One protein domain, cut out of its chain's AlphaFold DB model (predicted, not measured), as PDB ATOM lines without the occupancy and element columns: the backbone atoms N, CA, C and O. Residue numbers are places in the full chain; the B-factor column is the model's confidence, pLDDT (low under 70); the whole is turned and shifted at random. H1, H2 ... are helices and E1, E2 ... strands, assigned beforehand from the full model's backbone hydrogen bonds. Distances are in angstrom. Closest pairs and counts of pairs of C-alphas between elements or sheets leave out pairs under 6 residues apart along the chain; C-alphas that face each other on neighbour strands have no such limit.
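This is residues 8 to 15 and 58 to 155 of the 160 residues of an uncharacterized protein of Clostridium sp. OM07-10AC (UniProt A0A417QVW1). One long strand, E2, runs through the middle of a small mixed, branched sheet: parallel E1 and E4 lie beside its first part, on opposite sides, and E3 folds back beside its last part. H2 and H3 pack over this sheet and H1 grazes it; E5 lies far from the sheet's middle. The printed part has 106 residues with three named helices and five named strands, in the order E1 H1 E2 E3 H2 E4 E5 H3, class mixed. It is compact, with a radius of gyration of the C-alphas of 14.9 A, spanning 41 by 30 by 22 A.

Start at E2, residues 78 to 86. Parallel on one side is E1, residues 8 to 10, with N 10 and O 80 at 2.8 A; parallel on the other side is E4, residues 110 to 114, with N 83 and O 113 at 2.8 A. E3, residues 90 to 92, forms a hairpin with E2, with N 86 and O 90 at 2.8 A. H3, residues 139 to 153, is on the sheet at a height of 9.7 A, over E2; their closest C-alphas, Trp 85 and His 145, are 7.3 A apart. H2, residues 94 to 102, is on it at 9.6 A; its closest C-alpha pair with E2 is His 83 and Glu 94, 6.9 A. H1, residues 61 to 73, only grazes it. E5, residues 130 to 132, pairs with no named strand. Every O i to N i+4 pair is within hydrogen-bond range in H1 and H2, 9 of 11 in H3.

Find C-alpha 78 at (-6.176, 35.584, -31.789); E2 runs 25.7 A from there. H3 runs 20.5 A to C-alpha 153 at (7.869, 37.754, -34.793), H1 18.5 A.

Residues 16 to 57 are cut out; C-alphas 15 and 58 are 6.0 A apart. The E4 to E5 link is long; residues 123 to 128 are under pLDDT 70.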
ATOM      1  N   ALA A   8      -8.744  32.287 -35.025       98.19
ATOM      2  CA  ALA A   8      -9.497  32.360 -36.276       98.19
ATOM      3  C   ALA A   8      -8.577  32.704 -37.454       98.19
ATOM      4  O   ALA A   8      -7.743  33.604 -37.355       98.19
ATOM      5  N   PHE A   9      -8.734  32.009 -38.581       98.25
ATOM      6  CA  PHE A   9      -8.063  32.392 -39.824       98.25
ATOM      7  C   PHE A   9      -8.571  33.747 -40.316       98.25
ATOM      8  O   PHE A   9      -9.769  34.028 -40.266       98.25
ATOM      9  N   TYR A  10      -7.649  34.573 -40.799       97.94
ATOM     10  CA  TYR A  10      -7.912  35.950 -41.181       97.94
ATOM     11  C   TYR A  10      -7.386  36.217 -42.593       97.94
ATOM     12  O   TYR A  10      -6.180  36.312 -42.830       97.94
ATOM     13  N   LEU A  11      -8.316  36.318 -43.545       97.00
ATOM     14  CA  LEU A  11      -8.035  36.593 -44.953       97.00
ATOM     15  C   LEU A  11      -7.924  38.112 -45.193       97.00
ATOM     16  O   LEU A  11      -8.896  38.832 -44.953       97.00
ATOM     17  N   PRO A  12      -6.799  38.626 -45.727       96.69
ATOM     18  CA  PRO A  12      -6.612  40.066 -45.929       96.69
ATOM     19  C   PRO A  12      -7.302  40.656 -47.183       96.69
ATOM     20  O   PRO A  12      -7.127  41.834 -47.475       96.69
ATOM     21  N   GLN A  13      -8.114  39.900 -47.933       92.94
ATOM     22  CA  GLN A  13      -8.563  40.241 -49.302       92.94
ATOM     23  C   GLN A  13      -9.724  41.245 -49.444       92.94
ATOM     24  O   GLN A  13     -10.111  41.597 -50.556       92.94
ATOM     25  N   TYR A  14     -10.297  41.769 -48.364       97.00
ATOM     26  CA  TYR A  14     -11.442  42.697 -48.435       97.00
ATOM     27  C   TYR A  14     -11.045  44.135 -48.826       97.00
ATOM     28  O   TYR A  14     -11.482  45.108 -48.220       97.00
ATOM     29  N   HIS A  15     -10.175  44.269 -49.823       97.88
ATOM     30  CA  HIS A  15      -9.776  45.504 -50.482       97.88
ATOM     31  C   HIS A  15      -9.256  45.175 -51.894       97.88
ATOM     32  O   HIS A  15      -8.734  44.077 -52.107       97.88
ATOM     33  N   LEU A  58     -10.572  46.385 -45.443       97.69
ATOM     34  CA  LEU A  58      -9.434  46.145 -44.536       97.69
ATOM     35  C   LEU A  58      -8.302  47.174 -44.666       97.69
ATOM     36  O   LEU A  58      -7.277  47.044 -44.007       97.69
ATOM     37  N   LEU A  59      -8.487  48.193 -45.507       97.06
ATOM     38  CA  LEU A  59      -7.641  49.388 -45.516       97.06
ATOM     39  C   LEU A  59      -8.151  50.484 -44.568       97.06
ATOM     40  O   LEU A  59      -7.531  51.539 -44.482       97.06
ATOM     41  N   ASP A  60      -9.266  50.252 -43.876       97.62
ATOM     42  CA  ASP A  60      -9.711  51.082 -42.761       97.62
ATOM     43  C   ASP A  60      -9.267  50.443 -41.438       97.62
ATOM     44  O   ASP A  60      -9.658  49.326 -41.094       97.62
ATOM     45  N   GLU A  61      -8.438  51.155 -40.681       96.56
ATOM     46  CA  GLU A  61      -7.952  50.668 -39.393       96.56
ATOM     47  C   GLU A  61      -9.073  50.527 -38.357       96.56
ATOM     48  O   GLU A  61      -9.011  49.616 -37.530       96.56
ATOM     49  N   ASN A  62     -10.130  51.350 -38.427       97.88
ATOM     50  CA  ASN A  62     -11.248  51.268 -37.483       97.88
ATOM     51  C   ASN A  62     -11.973  49.932 -37.610       97.88
ATOM     52  O   ASN A  62     -12.232  49.286 -36.595       97.88
ATOM     53  N   THR A  63     -12.188  49.464 -38.841       97.69
ATOM     54  CA  THR A  63     -12.700  48.117 -39.119       97.69
ATOM     55  C   THR A  63     -11.895  47.046 -38.375       97.69
ATOM     56  O   THR A  63     -12.459  46.181 -37.703       97.69
ATOM     57  N   MET A  64     -10.564  47.092 -38.450       98.06
ATOM     58  CA  MET A  64      -9.703  46.094 -37.804       98.06
ATOM     59  C   MET A  64      -9.696  46.224 -36.274       98.06
ATOM     60  O   MET A  64      -9.682  45.216 -35.562       98.06
ATOM     61  N   ILE A  65      -9.754  47.452 -35.753       98.56
ATOM     62  CA  ILE A  65      -9.892  47.731 -34.317       98.56
ATOM     63  C   ILE A  65     -11.209  47.145 -33.797       98.56
ATOM     64  O   ILE A  65     -11.217  46.450 -32.779       98.56
ATOM     65  N   GLU A  66     -12.323  47.377 -34.486       97.81
ATOM     66  CA  GLU A  66     -13.636  46.842 -34.123       97.81
ATOM     67  C   GLU A  66     -13.671  45.315 -34.182       97.81
ATOM     68  O   GLU A  66     -14.121  44.680 -33.228       97.81
ATOM     69  N   GLN A  67     -13.108  44.710 -35.231       97.69
ATOM     70  CA  GLN A  67     -12.982  43.257 -35.336       97.69
ATOM     71  C   GLN A  67     -12.147  42.661 -34.199       97.69
ATOM     72  O   GLN A  67     -12.522  41.623 -33.655       97.69
ATOM     73  N   SER A  68     -11.058  43.323 -33.790       98.19
ATOM     74  CA  SER A  68     -10.239  42.890 -32.649       98.19
ATOM     75  C   SER A  68     -11.035  42.904 -31.336       98.19
ATOM     76  O   SER A  68     -10.942  41.972 -30.536       98.19
ATOM     77  N   LYS A  69     -11.876  43.926 -31.124       98.25
ATOM     78  CA  LYS A  69     -12.746  44.042 -29.942       98.25
ATOM     79  C   LYS A  69     -13.837  42.975 -29.960       98.25
ATOM     80  O   LYS A  69     -14.060  42.325 -28.940       98.25
ATOM     81  N   LEU A  70     -14.473  42.780 -31.114       97.44
ATOM     82  CA  LEU A  70     -15.532  41.795 -31.309       97.44
ATOM     83  C   LEU A  70     -15.011  40.367 -31.107       97.44
ATOM     84  O   LEU A  70     -15.608  39.582 -30.384       97.44
ATOM     85  N   ALA A  71     -13.862  40.034 -31.688       97.62
ATOM     86  CA  ALA A  71     -13.237  38.729 -31.508       97.62
ATOM     87  C   ALA A  71     -12.966  38.436 -30.023       97.62
ATOM     88  O   ALA A  71     -13.369  37.387 -29.515       97.62
ATOM     89  N   LYS A  72     -12.381  39.400 -29.297       96.94
ATOM     90  CA  LYS A  72     -12.127  39.272 -27.855       96.94
ATOM     91  C   LYS A  72     -13.414  39.107 -27.041       96.94
ATOM     92  O   LYS A  72     -13.439  38.281 -26.132       96.94
ATOM     93  N   SER A  73     -14.484  39.847 -27.353       97.06
ATOM     94  CA  SER A  73     -15.747  39.749 -26.602       97.06
ATOM     95  C   SER A  73     -16.465  38.407 -26.783       97.06
ATOM     96  O   SER A  73     -17.242  38.021 -25.913       97.06
ATOM     97  N   TYR A  74     -16.161  37.676 -27.858       96.38
ATOM     98  CA  TYR A  74     -16.687  36.335 -28.138       96.38
ATOM     99  C   TYR A  74     -15.681  35.203 -27.853       96.38
ATOM    100  O   TYR A  74     -15.918  34.058 -28.231       96.38
ATOM    101  N   GLY A  75     -14.571  35.490 -27.162       96.06
ATOM    102  CA  GLY A  75     -13.624  34.469 -26.702       96.06
ATOM    103  C   GLY A  75     -12.620  33.976 -27.750       96.06
ATOM    104  O   GLY A  75     -11.946  32.974 -27.517       96.06
ATOM    105  N   ILE A  76     -12.478  34.668 -28.884       97.56
ATOM    106  CA  ILE A  76     -11.386  34.411 -29.829       97.56
ATOM    107  C   ILE A  76     -10.094  34.973 -29.232       97.56
ATOM    108  O   ILE A  76      -9.989  36.165 -28.940       97.56
ATOM    109  N   TYR A  77      -9.103  34.102 -29.055       97.81
ATOM    110  CA  TYR A  77      -7.796  34.459 -28.515       97.81
ATOM    111  C   TYR A  77      -6.971  35.276 -29.506       97.81
ATOM    112  O   TYR A  77      -6.285  36.207 -29.094       97.81
ATOM    113  N   GLY A  78      -7.009  34.927 -30.792       98.31
ATOM    114  CA  GLY A  78      -6.176  35.584 -31.789       98.31
ATOM    115  C   GLY A  78      -6.552  35.303 -33.233       98.31
ATOM    116  O   GLY A  78      -7.456  34.517 -33.521       98.31
ATOM    117  N   PHE A  79      -5.816  35.934 -34.144       98.62
ATOM    118  CA  PHE A  79      -5.971  35.756 -35.584       98.62
ATOM    119  C   PHE A  79      -4.750  35.097 -36.229       98.62
ATOM    120  O   PHE A  79      -3.609  35.409 -35.900       98.62
ATOM    121  N   CYS A  80      -4.985  34.206 -37.187       98.62
ATOM    122  CA  CYS A  80      -3.959  33.658 -38.066       98.62
ATOM    123  C   CYS A  80      -4.073  34.344 -39.429       98.62
ATOM    124  O   CYS A  80      -4.962  34.019 -40.216       98.62
ATOM    125  N   TYR A  81      -3.216  35.332 -39.680       98.50
ATOM    126  CA  TYR A  81      -3.221  36.092 -40.926       98.50
ATOM    127  C   TYR A  81      -2.615  35.272 -42.054       98.50
ATOM    128  O   TYR A  81      -1.492  34.780 -41.928       98.50
ATOM    129  N   TYR A  82      -3.320  35.200 -43.180       98.06
ATOM    130  CA  TYR A  82      -2.689  34.779 -44.423       98.06
ATOM    131  C   TYR A  82      -1.658  35.820 -44.863       98.06
ATOM    132  O   TYR A  82      -1.931  37.021 -44.888       98.06
ATOM    133  N   HIS A  83      -0.469  35.338 -45.200       97.81
ATOM    134  CA  HIS A  83       0.646  36.115 -45.721       97.81
ATOM    135  C   HIS A  83       1.059  35.554 -47.080       97.81
ATOM    136  O   HIS A  83       1.205  34.339 -47.226       97.81
ATOM    137  N   TYR A  84       1.288  36.442 -48.047       97.69
ATOM    138  CA  TYR A  84       1.651  36.083 -49.415       97.69
ATOM    139  C   TYR A  84       2.983  36.722 -49.787       97.69
ATOM    140  O   TYR A  84       3.137  37.948 -49.754       97.69
ATOM    141  N   TRP A  85       3.944  35.880 -50.154       97.75
ATOM    142  CA  TRP A  85       5.281  36.294 -50.554       97.75
ATOM    143  C   TRP A  85       5.761  35.480 -51.742       97.75
ATOM    144  O   TRP A  85       5.722  34.249 -51.738       97.75
ATOM    145  N   PHE A  86       6.255  36.203 -52.732       97.19
ATOM    146  CA  PHE A  86       6.747  35.689 -53.993       97.19
ATOM    147  C   PHE A  86       8.146  36.255 -54.243       97.19
ATOM    148  O   PHE A  86       8.559  37.244 -53.627       97.19
ATOM    149  N   LYS A  87       8.855  35.645 -55.190       96.75
ATOM    150  CA  LYS A  87      10.157  36.094 -55.683       96.75
ATOM    151  C   LYS A  87      10.251  37.607 -55.912       96.75
ATOM    152  O   LYS A  87       9.285  38.273 -56.297       96.75
ATOM    153  N   ASN A  88      11.453  38.133 -55.714       95.81
ATOM    154  CA  ASN A  88      11.824  39.543 -55.723       95.81
ATOM    155  C   ASN A  88      11.058  40.380 -54.684       95.81
ATOM    156  O   ASN A  88      10.816  41.573 -54.882       95.81
ATOM    157  N   GLY A  89      10.610  39.753 -53.591       95.69
ATOM    158  CA  GLY A  89       9.850  40.407 -52.523       95.69
ATOM    159  C   GLY A  89       8.465  40.917 -52.929       95.69
ATOM    160  O   GLY A  89       7.892  41.781 -52.241       95.69
ATOM    161  N   LYS A  90       7.916  40.399 -54.038       96.94
ATOM    162  CA  LYS A  90       6.536  40.672 -54.439       96.94
ATOM    163  C   LYS A  90       5.606  40.130 -53.356       96.94
ATOM    164  O   LYS A  90       5.729  38.996 -52.904       96.94
ATOM    165  N   LYS A  91       4.660  40.965 -52.948       96.50
ATOM    166  CA  LYS A  91       3.626  40.637 -51.971       96.50
ATOM    167  C   LYS A  91       2.261  40.829 -52.611       96.50
ATOM    168  O   LYS A  91       2.135  41.595 -53.566       96.50
ATOM    169  N   LEU A  92       1.270  40.126 -52.081       96.75
ATOM    170  CA  LEU A  92      -0.138  40.372 -52.359       96.75
ATOM    171  C   LEU A  92      -0.859  40.540 -51.025       96.75
ATOM    172  O   LEU A  92      -0.571  39.819 -50.071       96.75
ATOM    173  N   LEU A  93      -1.820  41.465 -50.974       97.50
ATOM    174  CA  LEU A  93      -2.679  41.683 -49.806       97.50
ATOM    175  C   LEU A  93      -1.912  41.976 -48.499       97.50
ATOM    176  O   LEU A  93      -2.418  41.726 -47.410       97.50
ATOM    177  N   GLU A  94      -0.698  42.516 -48.579       97.81
ATOM    178  CA  GLU A  94       0.166  42.762 -47.421       97.81
ATOM    179  C   GLU A  94      -0.343  43.883 -46.517       97.81
ATOM    180  O   GLU A  94      -0.057  43.897 -45.320       97.81
ATOM    181  N   LYS A  95      -1.104  44.829 -47.078       98.25
ATOM    182  CA  LYS A  95      -1.455  46.078 -46.395       98.25
ATOM    183  C   LYS A  95      -2.190  45.862 -45.070       98.25
ATOM    184  O   LYS A  95      -1.730  46.436 -44.086       98.25
ATOM    185  N   PRO A  96      -3.243  45.024 -44.964       98.19
ATOM    186  CA  PRO A  96      -3.893  44.779 -43.677       98.19
ATOM    187  C   PRO A  96      -2.947  44.152 -42.653       98.19
ATOM    188  O   PRO A  96      -2.984  44.505 -41.477       98.19
ATOM    189  N   LEU A  97      -2.059  43.252 -43.081       98.12
ATOM    190  CA  LEU A  97      -1.095  42.634 -42.178       98.12
ATOM    191  C   LEU A  97      -0.080  43.669 -41.651       98.12
ATOM    192  O   LEU A  97       0.194  43.722 -40.451       98.12
ATOM    193  N   GLU A  98       0.440  44.534 -42.520       98.44
ATOM    194  CA  GLU A  98       1.337  45.626 -42.122       98.44
ATOM    195  C   GLU A  98       0.631  46.675 -41.249       98.44
ATOM    196  O   GLU A  98       1.224  47.170 -40.290       98.44
ATOM    197  N   MET A  99      -0.644  46.971 -41.520       98.19
ATOM    198  CA  MET A  99      -1.478  47.835 -40.679       98.19
ATOM    199  C   MET A  99      -1.677  47.242 -39.283       98.19
ATOM    200  O   MET A  99      -1.447  47.939 -38.301       98.19
ATOM    201  N   MET A 100      -1.999  45.947 -39.163       98.06
ATOM    202  CA  MET A 100      -2.082  45.263 -37.862       98.06
ATOM    203  C   MET A 100      -0.769  45.392 -37.072       98.06
ATOM    204  O   MET A 100      -0.781  45.667 -35.865       98.06
ATOM    205  N   LEU A 101       0.382  45.254 -37.739       98.25
ATOM    206  CA  LEU A 101       1.682  45.411 -37.088       98.25
ATOM    207  C   LEU A 101       1.916  46.851 -36.598       98.25
ATOM    208  O   LEU A 101       2.411  47.041 -35.481       98.25
ATOM    209  N   ASN A 102       1.567  47.852 -37.406       98.12
ATOM    210  CA  ASN A 102       1.891  49.255 -37.147       98.12
ATOM    211  C   ASN A 102       0.890  49.956 -36.210       98.12
ATOM    212  O   ASN A 102       1.314  50.754 -35.375       98.12
ATOM    213  N   THR A 103      -0.396  49.616 -36.280       97.81
ATOM    214  CA  THR A 103      -1.464  50.201 -35.456       97.81
ATOM    215  C   THR A 103      -1.629  49.389 -34.171       97.81
ATOM    216  O   THR A 103      -2.066  48.234 -34.185       97.81
ATOM    217  N   LYS A 104      -1.244  49.963 -33.025       96.38
ATOM    218  CA  LYS A 104      -1.230  49.249 -31.730       96.38
ATOM    219  C   LYS A 104      -2.617  49.127 -31.102       96.38
ATOM    220  O   LYS A 104      -2.815  48.285 -30.232       96.38
ATOM    221  N   GLU A 105      -3.566  49.914 -31.588       98.19
ATOM    222  CA  GLU A 105      -4.985  49.889 -31.252       98.19
ATOM    223  C   GLU A 105      -5.678  48.623 -31.780       98.19
ATOM    224  O   GLU A 105      -6.695  48.207 -31.219       98.19
ATOM    225  N   ILE A 106      -5.113  47.970 -32.808       98.12
ATOM    226  CA  ILE A 106      -5.494  46.616 -33.237       98.12
ATOM    227  C   ILE A 106      -4.906  45.629 -32.215       98.12
ATOM    228  O   ILE A 106      -3.877  44.981 -32.415       98.12
ATOM    229  N   ASP A 107      -5.526  45.591 -31.043       97.12
ATOM    230  CA  ASP A 107      -5.029  44.888 -29.865       97.12
ATOM    231  C   ASP A 107      -5.588  43.462 -29.802       97.12
ATOM    232  O   ASP A 107      -6.534  43.169 -29.069       97.12
ATOM    233  N   ILE A 108      -5.022  42.564 -30.603       98.19
ATOM    234  CA  ILE A 108      -5.326  41.134 -30.559       98.19
ATOM    235  C   ILE A 108      -4.061  40.315 -30.851       98.19
ATOM    236  O   ILE A 108      -3.268  40.715 -31.709       98.19
ATOM    237  N   PRO A 109      -3.827  39.192 -30.143       98.50
ATOM    238  CA  PRO A 109      -2.780  38.252 -30.505       98.50
ATOM    239  C   PRO A 109      -2.901  37.783 -31.953       98.50
ATOM    240  O   PRO A 109      -4.004  37.548 -32.452       98.50
ATOM    241  N   PHE A 110      -1.770  37.610 -32.626       98.62
ATOM    242  CA  PHE A 110      -1.772  37.177 -34.018       98.62
ATOM    243  C   PHE A 110      -0.613  36.238 -34.353       98.62
ATOM    244  O   PHE A 110       0.428  36.243 -33.703       98.62
ATOM    245  N   MET A 111      -0.788  35.452 -35.406       98.50
ATOM    246  CA  MET A 111       0.258  34.656 -36.046       98.50
ATOM    247  C   MET A 111       0.106  34.713 -37.566       98.50
ATOM    248  O   MET A 111      -0.851  35.300 -38.072       98.50
ATOM    249  N   LEU A 112       1.054  34.118 -38.287       98.38
ATOM    250  CA  LEU A 112       1.079  34.114 -39.749       98.38
ATOM    251  C   LEU A 112       0.920  32.695 -40.294       98.38
ATOM    252  O   LEU A 112       1.516  31.759 -39.765       98.38
ATOM    253  N   CYS A 113       0.180  32.573 -41.389       97.31
ATOM    254  CA  CYS A 113       0.130  31.407 -42.261       97.31
ATOM    255  C   CYS A 113       0.617  31.841 -43.644       97.31
ATOM    256  O   CYS A 113      -0.003  32.690 -44.284       97.31
ATOM    257  N   TRP A 114       1.749  31.300 -44.096       96.50
ATOM    258  CA  TRP A 114       2.214  31.548 -45.457       96.50
ATOM    259  C   TRP A 114       1.417  30.677 -46.423       96.50
ATOM    260  O   TRP A 114       1.534  29.454 -46.389       96.50
ATOM    261  N   ALA A 115       0.617  31.313 -47.273       94.81
ATOM    262  CA  ALA A 115      -0.002  30.651 -48.412       94.81
ATOM    263  C   ALA A 115       1.050  30.529 -49.522       94.81
ATOM    264  O   ALA A 115       1.261  31.455 -50.301       94.81
ATOM    265  N   ASN A 116       1.774  29.413 -49.513       92.44
ATOM    266  CA  ASN A 116       2.937  29.145 -50.360       92.44
ATOM    267  C   ASN A 116       2.561  28.423 -51.666       92.44
ATOM    268  O   ASN A 116       3.251  27.503 -52.109       92.44
ATOM    269  N   GLU A 117       1.447  28.826 -52.265       91.56
ATOM    270  CA  GLU A 117       0.879  28.243 -53.477       91.56
ATOM    271  C   GLU A 117       0.681  29.311 -54.557       91.56
ATOM    272  O   GLU A 117       0.746  30.513 -54.291       91.56
ATOM    273  N   ASN A 118       0.456  28.878 -55.801       91.06
ATOM    274  CA  ASN A 118       0.158  29.798 -56.894       91.06
ATOM    275  C   ASN A 118      -1.068  30.658 -56.548       91.06
ATOM    276  O   ASN A 118      -2.097  30.143 -56.119       91.06
ATOM    277  N   TRP A 119      -0.997  31.958 -56.829       91.69
ATOM    278  CA  TRP A 119      -2.177  32.814 -56.810       91.69
ATOM    279  C   TRP A 119      -2.924  32.609 -58.125       91.69
ATOM    280  O   TRP A 119      -2.491  33.100 -59.172       91.69
ATOM    281  N   THR A 120      -4.011  31.846 -58.113       87.19
ATOM    282  CA  THR A 120      -4.766  31.507 -59.328       87.19
ATOM    283  C   THR A 120      -6.171  32.094 -59.291       87.19
ATOM    284  O   THR A 120      -6.610  32.661 -58.288       87.19
ATOM    285  N   LYS A 121      -6.881  32.024 -60.423       77.50
ATOM    286  CA  LYS A 121      -8.280  32.468 -60.480       77.50
ATOM    287  C   LYS A 121      -9.254  31.578 -59.703       77.50
ATOM    288  O   LYS A 121     -10.396  31.969 -59.458       77.50
ATOM    289  N   HIS A 122      -8.825  30.367 -59.371       70.25
ATOM    290  CA  HIS A 122      -9.603  29.414 -58.602       70.25
ATOM    291  C   HIS A 122      -9.012  29.288 -57.201       70.25
ATOM    292  O   HIS A 122      -7.809  29.362 -56.997       70.25
ATOM    293  N   TRP A 123      -9.872  29.086 -56.210       58.16
ATOM    294  CA  TRP A 123      -9.454  28.985 -54.811       58.16
ATOM    295  C   TRP A 123      -8.783  27.648 -54.463       58.16
ATOM    296  O   TRP A 123      -8.338  27.478 -53.335       58.16
ATOM    297  N   ASP A 124      -8.746  26.687 -55.391       51.62
ATOM    298  CA  ASP A 124      -8.303  25.306 -55.168       51.62
ATOM    299  C   ASP A 124      -6.875  25.014 -55.663       51.62
ATOM    300  O   ASP A 124      -6.483  23.851 -55.757       51.62
ATOM    301  N   GLY A 125      -6.082  26.046 -55.980       49.94
ATOM    302  CA  GLY A 125      -4.668  25.884 -56.341       49.94
ATOM    303  C   GLY A 125      -4.428  25.153 -57.671       49.94
ATOM    304  O   GLY A 125      -3.296  24.774 -57.972       49.94
ATOM    305  N   GLY A 126      -5.469  24.948 -58.487       52.12
ATOM    306  CA  GLY A 126      -5.341  24.347 -59.812       52.12
ATOM    307  C   GLY A 126      -4.514  25.207 -60.779       52.12
ATOM    308  O   GLY A 126      -4.583  26.432 -60.761       52.12
ATOM    309  N   ASN A 127      -3.763  24.568 -61.684       54.44
ATOM    310  CA  ASN A 127      -2.882  25.243 -62.658       54.44
ATOM    311  C   ASN A 127      -3.613  25.908 -63.839       54.44
ATOM    312  O   ASN A 127      -2.971  26.462 -64.734       54.44
ATOM    313  N   ASN A 128      -4.944  25.859 -63.871       57.19
ATOM    314  CA  ASN A 128      -5.710  26.533 -64.907       57.19
ATOM    315  C   ASN A 128      -5.915  27.995 -64.478       57.19
ATOM    316  O   ASN A 128      -6.642  28.277 -63.534       57.19
ATOM    317  N   GLU A 129      -5.256  28.914 -65.187       79.19
ATOM    318  CA  GLU A 129      -5.343  30.376 -65.013       79.19
ATOM    319  C   GLU A 129      -4.611  30.958 -63.779       79.19
ATOM    320  O   GLU A 129      -5.193  31.641 -62.930       79.19
ATOM    321  N   ILE A 130      -3.291  30.735 -63.714       85.19
ATOM    322  CA  ILE A 130      -2.382  31.384 -62.753       85.19
ATOM    323  C   ILE A 130      -2.361  32.909 -62.975       85.19
ATOM    324  O   ILE A 130      -2.134  33.385 -64.089       85.19
ATOM    325  N   ILE A 131      -2.574  33.680 -61.904       89.75
ATOM    326  CA  ILE A 131      -2.459  35.147 -61.875       89.75
ATOM    327  C   ILE A 131      -1.036  35.547 -61.451       89.75
ATOM    328  O   ILE A 131      -0.426  36.408 -62.089       89.75
ATOM    329  N   VAL A 132      -0.509  34.925 -60.389       91.88
ATOM    330  CA  VAL A 132       0.887  35.051 -59.938       91.88
ATOM    331  C   VAL A 132       1.417  33.663 -59.589       91.88
ATOM    332  O   VAL A 132       0.846  32.966 -58.755       91.88
ATOM    333  N   GLU A 133       2.504  33.261 -60.243       93.69
ATOM    334  CA  GLU A 133       3.187  31.997 -59.965       93.69
ATOM    335  C   GLU A 133       3.977  32.084 -58.655       93.69
ATOM    336  O   GLU A 133       4.637  33.090 -58.377       93.69
ATOM    337  N   GLN A 134       3.923  31.017 -57.860       94.81
ATOM    338  CA  GLN A 134       4.768  30.859 -56.691       94.81
ATOM    339  C   GLN A 134       6.173  30.436 -57.119       94.81
ATOM    340  O   GLN A 134       6.442  29.267 -57.383       94.81
ATOM    341  N   ASP A 135       7.083  31.405 -57.107       95.38
ATOM    342  CA  ASP A 135       8.527  31.196 -57.182       95.38
ATOM    343  C   ASP A 135       9.143  31.673 -55.857       95.38
ATOM    344  O   ASP A 135       8.804  32.749 -55.353       95.38
ATOM    345  N   TYR A 136      10.002  30.843 -55.266       95.12
ATOM    346  CA  TYR A 136      10.679  31.119 -53.997       95.12
ATOM    347  C   TYR A 136      11.951  31.954 -54.170       95.12
ATOM    348  O   TYR A 136      12.457  32.482 -53.183       95.12
ATOM    349  N   GLY A 137      12.437  32.107 -55.404       95.75
ATOM    350  CA  GLY A 137      13.622  32.897 -55.696       95.75
ATOM    351  C   GLY A 137      14.928  32.217 -55.300       95.75
ATOM    352  O   GLY A 137      15.041  30.990 -55.317       95.75
ATOM    353  N   ASP A 138      15.937  33.032 -55.012       97.62
ATOM    354  CA  ASP A 138      17.259  32.580 -54.583       97.62
ATOM    355  C   ASP A 138      17.502  32.800 -53.076       97.62
ATOM    356  O   ASP A 138      16.581  32.952 -52.270       97.62
ATOM    357  N   TYR A 139      18.770  32.750 -52.663       97.69
ATOM    358  CA  TYR A 139      19.138  32.962 -51.269       97.69
ATOM    359  C   TYR A 139      18.844  34.392 -50.790       97.69
ATOM    360  O   TYR A 139      18.449  34.569 -49.638       97.69
ATOM    361  N   ASP A 140      18.983  35.402 -51.650       98.00
ATOM    362  CA  ASP A 140      18.692  36.787 -51.282       98.00
ATOM    363  C   ASP A 140      17.180  36.980 -51.094       98.00
ATOM    364  O   ASP A 140      16.749  37.658 -50.158       98.00
ATOM    365  N   ASP A 141      16.352  36.318 -51.909       97.75
ATOM    366  CA  ASP A 141      14.897  36.264 -51.712       97.75
ATOM    367  C   ASP A 141      14.502  35.644 -50.367       97.75
ATOM    368  O   ASP A 141      13.644  36.188 -49.659       97.75
ATOM    369  N   LEU A 142      15.156  34.543 -49.983       97.25
ATOM    370  CA  LEU A 142      14.952  33.905 -48.682       97.25
ATOM    371  C   LEU A 142      15.295  34.860 -47.530       97.25
ATOM    372  O   LEU A 142      14.513  34.983 -46.584       97.25
ATOM    373  N   ILE A 143      16.438  35.549 -47.603       98.38
ATOM    374  CA  ILE A 143      16.849  36.519 -46.578       98.38
ATOM    375  C   ILE A 143      15.837  37.662 -46.479       98.38
ATOM    376  O   ILE A 143      15.375  37.974 -45.381       98.38
ATOM    377  N   ASN A 144      15.404  38.215 -47.614       98.19
ATOM    378  CA  ASN A 144      14.393  39.271 -47.647       98.19
ATOM    379  C   ASN A 144      13.063  38.825 -47.015       98.19
ATOM    380  O   ASN A 144      12.423  39.599 -46.295       98.19
ATOM    381  N   HIS A 145      12.643  37.577 -47.254       98.25
ATOM    382  CA  HIS A 145      11.426  37.030 -46.652       98.25
ATOM    383  C   HIS A 145      11.572  36.865 -45.137       98.25
ATOM    384  O   HIS A 145      10.689  37.279 -44.385       98.25
ATOM    385  N   ILE A 146      12.698  36.320 -44.670       98.12
ATOM    386  CA  ILE A 146      12.984  36.162 -43.237       98.12
ATOM    387  C   ILE A 146      13.026  37.523 -42.537       98.12
ATOM    388  O   ILE A 146      12.427  37.674 -41.469       98.12
ATOM    389  N   ASP A 147      13.675  38.524 -43.128       98.31
ATOM    390  CA  ASP A 147      13.753  39.874 -42.565       98.31
ATOM    391  C   ASP A 147      12.375  40.533 -42.479       98.31
ATOM    392  O   ASP A 147      12.041  41.162 -41.466       98.31
ATOM    393  N   TYR A 148      11.533  40.328 -43.497       98.50
ATOM    394  CA  TYR A 148      10.138  40.748 -43.470       98.50
ATOM    395  C   TYR A 148       9.379  40.106 -42.300       98.50
ATOM    396  O   TYR A 148       8.773  40.817 -41.495       98.50
ATOM    397  N   LEU A 149       9.456  38.779 -42.164       98.44
ATOM    398  CA  LEU A 149       8.772  38.017 -41.116       98.44
ATOM    399  C   LEU A 149       9.267  38.373 -39.706       98.44
ATOM    400  O   LEU A 149       8.470  38.503 -38.773       98.44
ATOM    401  N   CYS A 150      10.569  38.621 -39.548       98.38
ATOM    402  CA  CYS A 150      11.182  39.006 -38.278       98.38
ATOM    403  C   CYS A 150      10.561  40.269 -37.665       98.38
ATOM    404  O   CYS A 150      10.545  40.407 -36.439       98.38
ATOM    405  N   ARG A 151      10.028  41.187 -38.481       98.06
ATOM    406  CA  ARG A 151       9.300  42.372 -37.993       98.06
ATOM    407  C   ARG A 151       8.071  41.977 -37.171       98.06
ATOM    408  O   ARG A 151       7.810  42.585 -36.137       98.06
ATOM    409  N   PHE A 152       7.360  40.940 -37.608       98.38
ATOM    410  CA  PHE A 152       6.153  40.428 -36.962       98.38
ATOM    411  C   PHE A 152       6.484  39.564 -35.751       98.38
ATOM    412  O   PHE A 152       5.898  39.757 -34.691       98.38
ATOM    413  N   PHE A 153       7.470  38.672 -35.872       98.31
ATOM    414  CA  PHE A 153       7.869  37.754 -34.793       98.31
ATOM    415  C   PHE A 153       8.379  38.477 -33.538       98.31
ATOM    416  O   PHE A 153       8.325  37.939 -32.430       98.31
ATOM    417  N   ARG A 154       8.884  39.704 -33.704       97.88
ATOM    418  CA  ARG A 154       9.337  40.565 -32.606       97.88
ATOM    419  C   ARG A 154       8.201  41.337 -31.928       97.88
ATOM    420  O   ARG A 154       8.426  41.869 -30.842       97.88
ATOM    421  N   ASP A 155       7.008  41.427 -32.522       98.38
ATOM    422  CA  ASP A 155       5.878  42.113 -31.887       98.38
ATOM    423  C   ASP A 155       5.414  41.328 -30.649       98.38
ATOM    424  O   ASP A 155       5.288  40.104 -30.662       98.38
TER     425      ASP A 155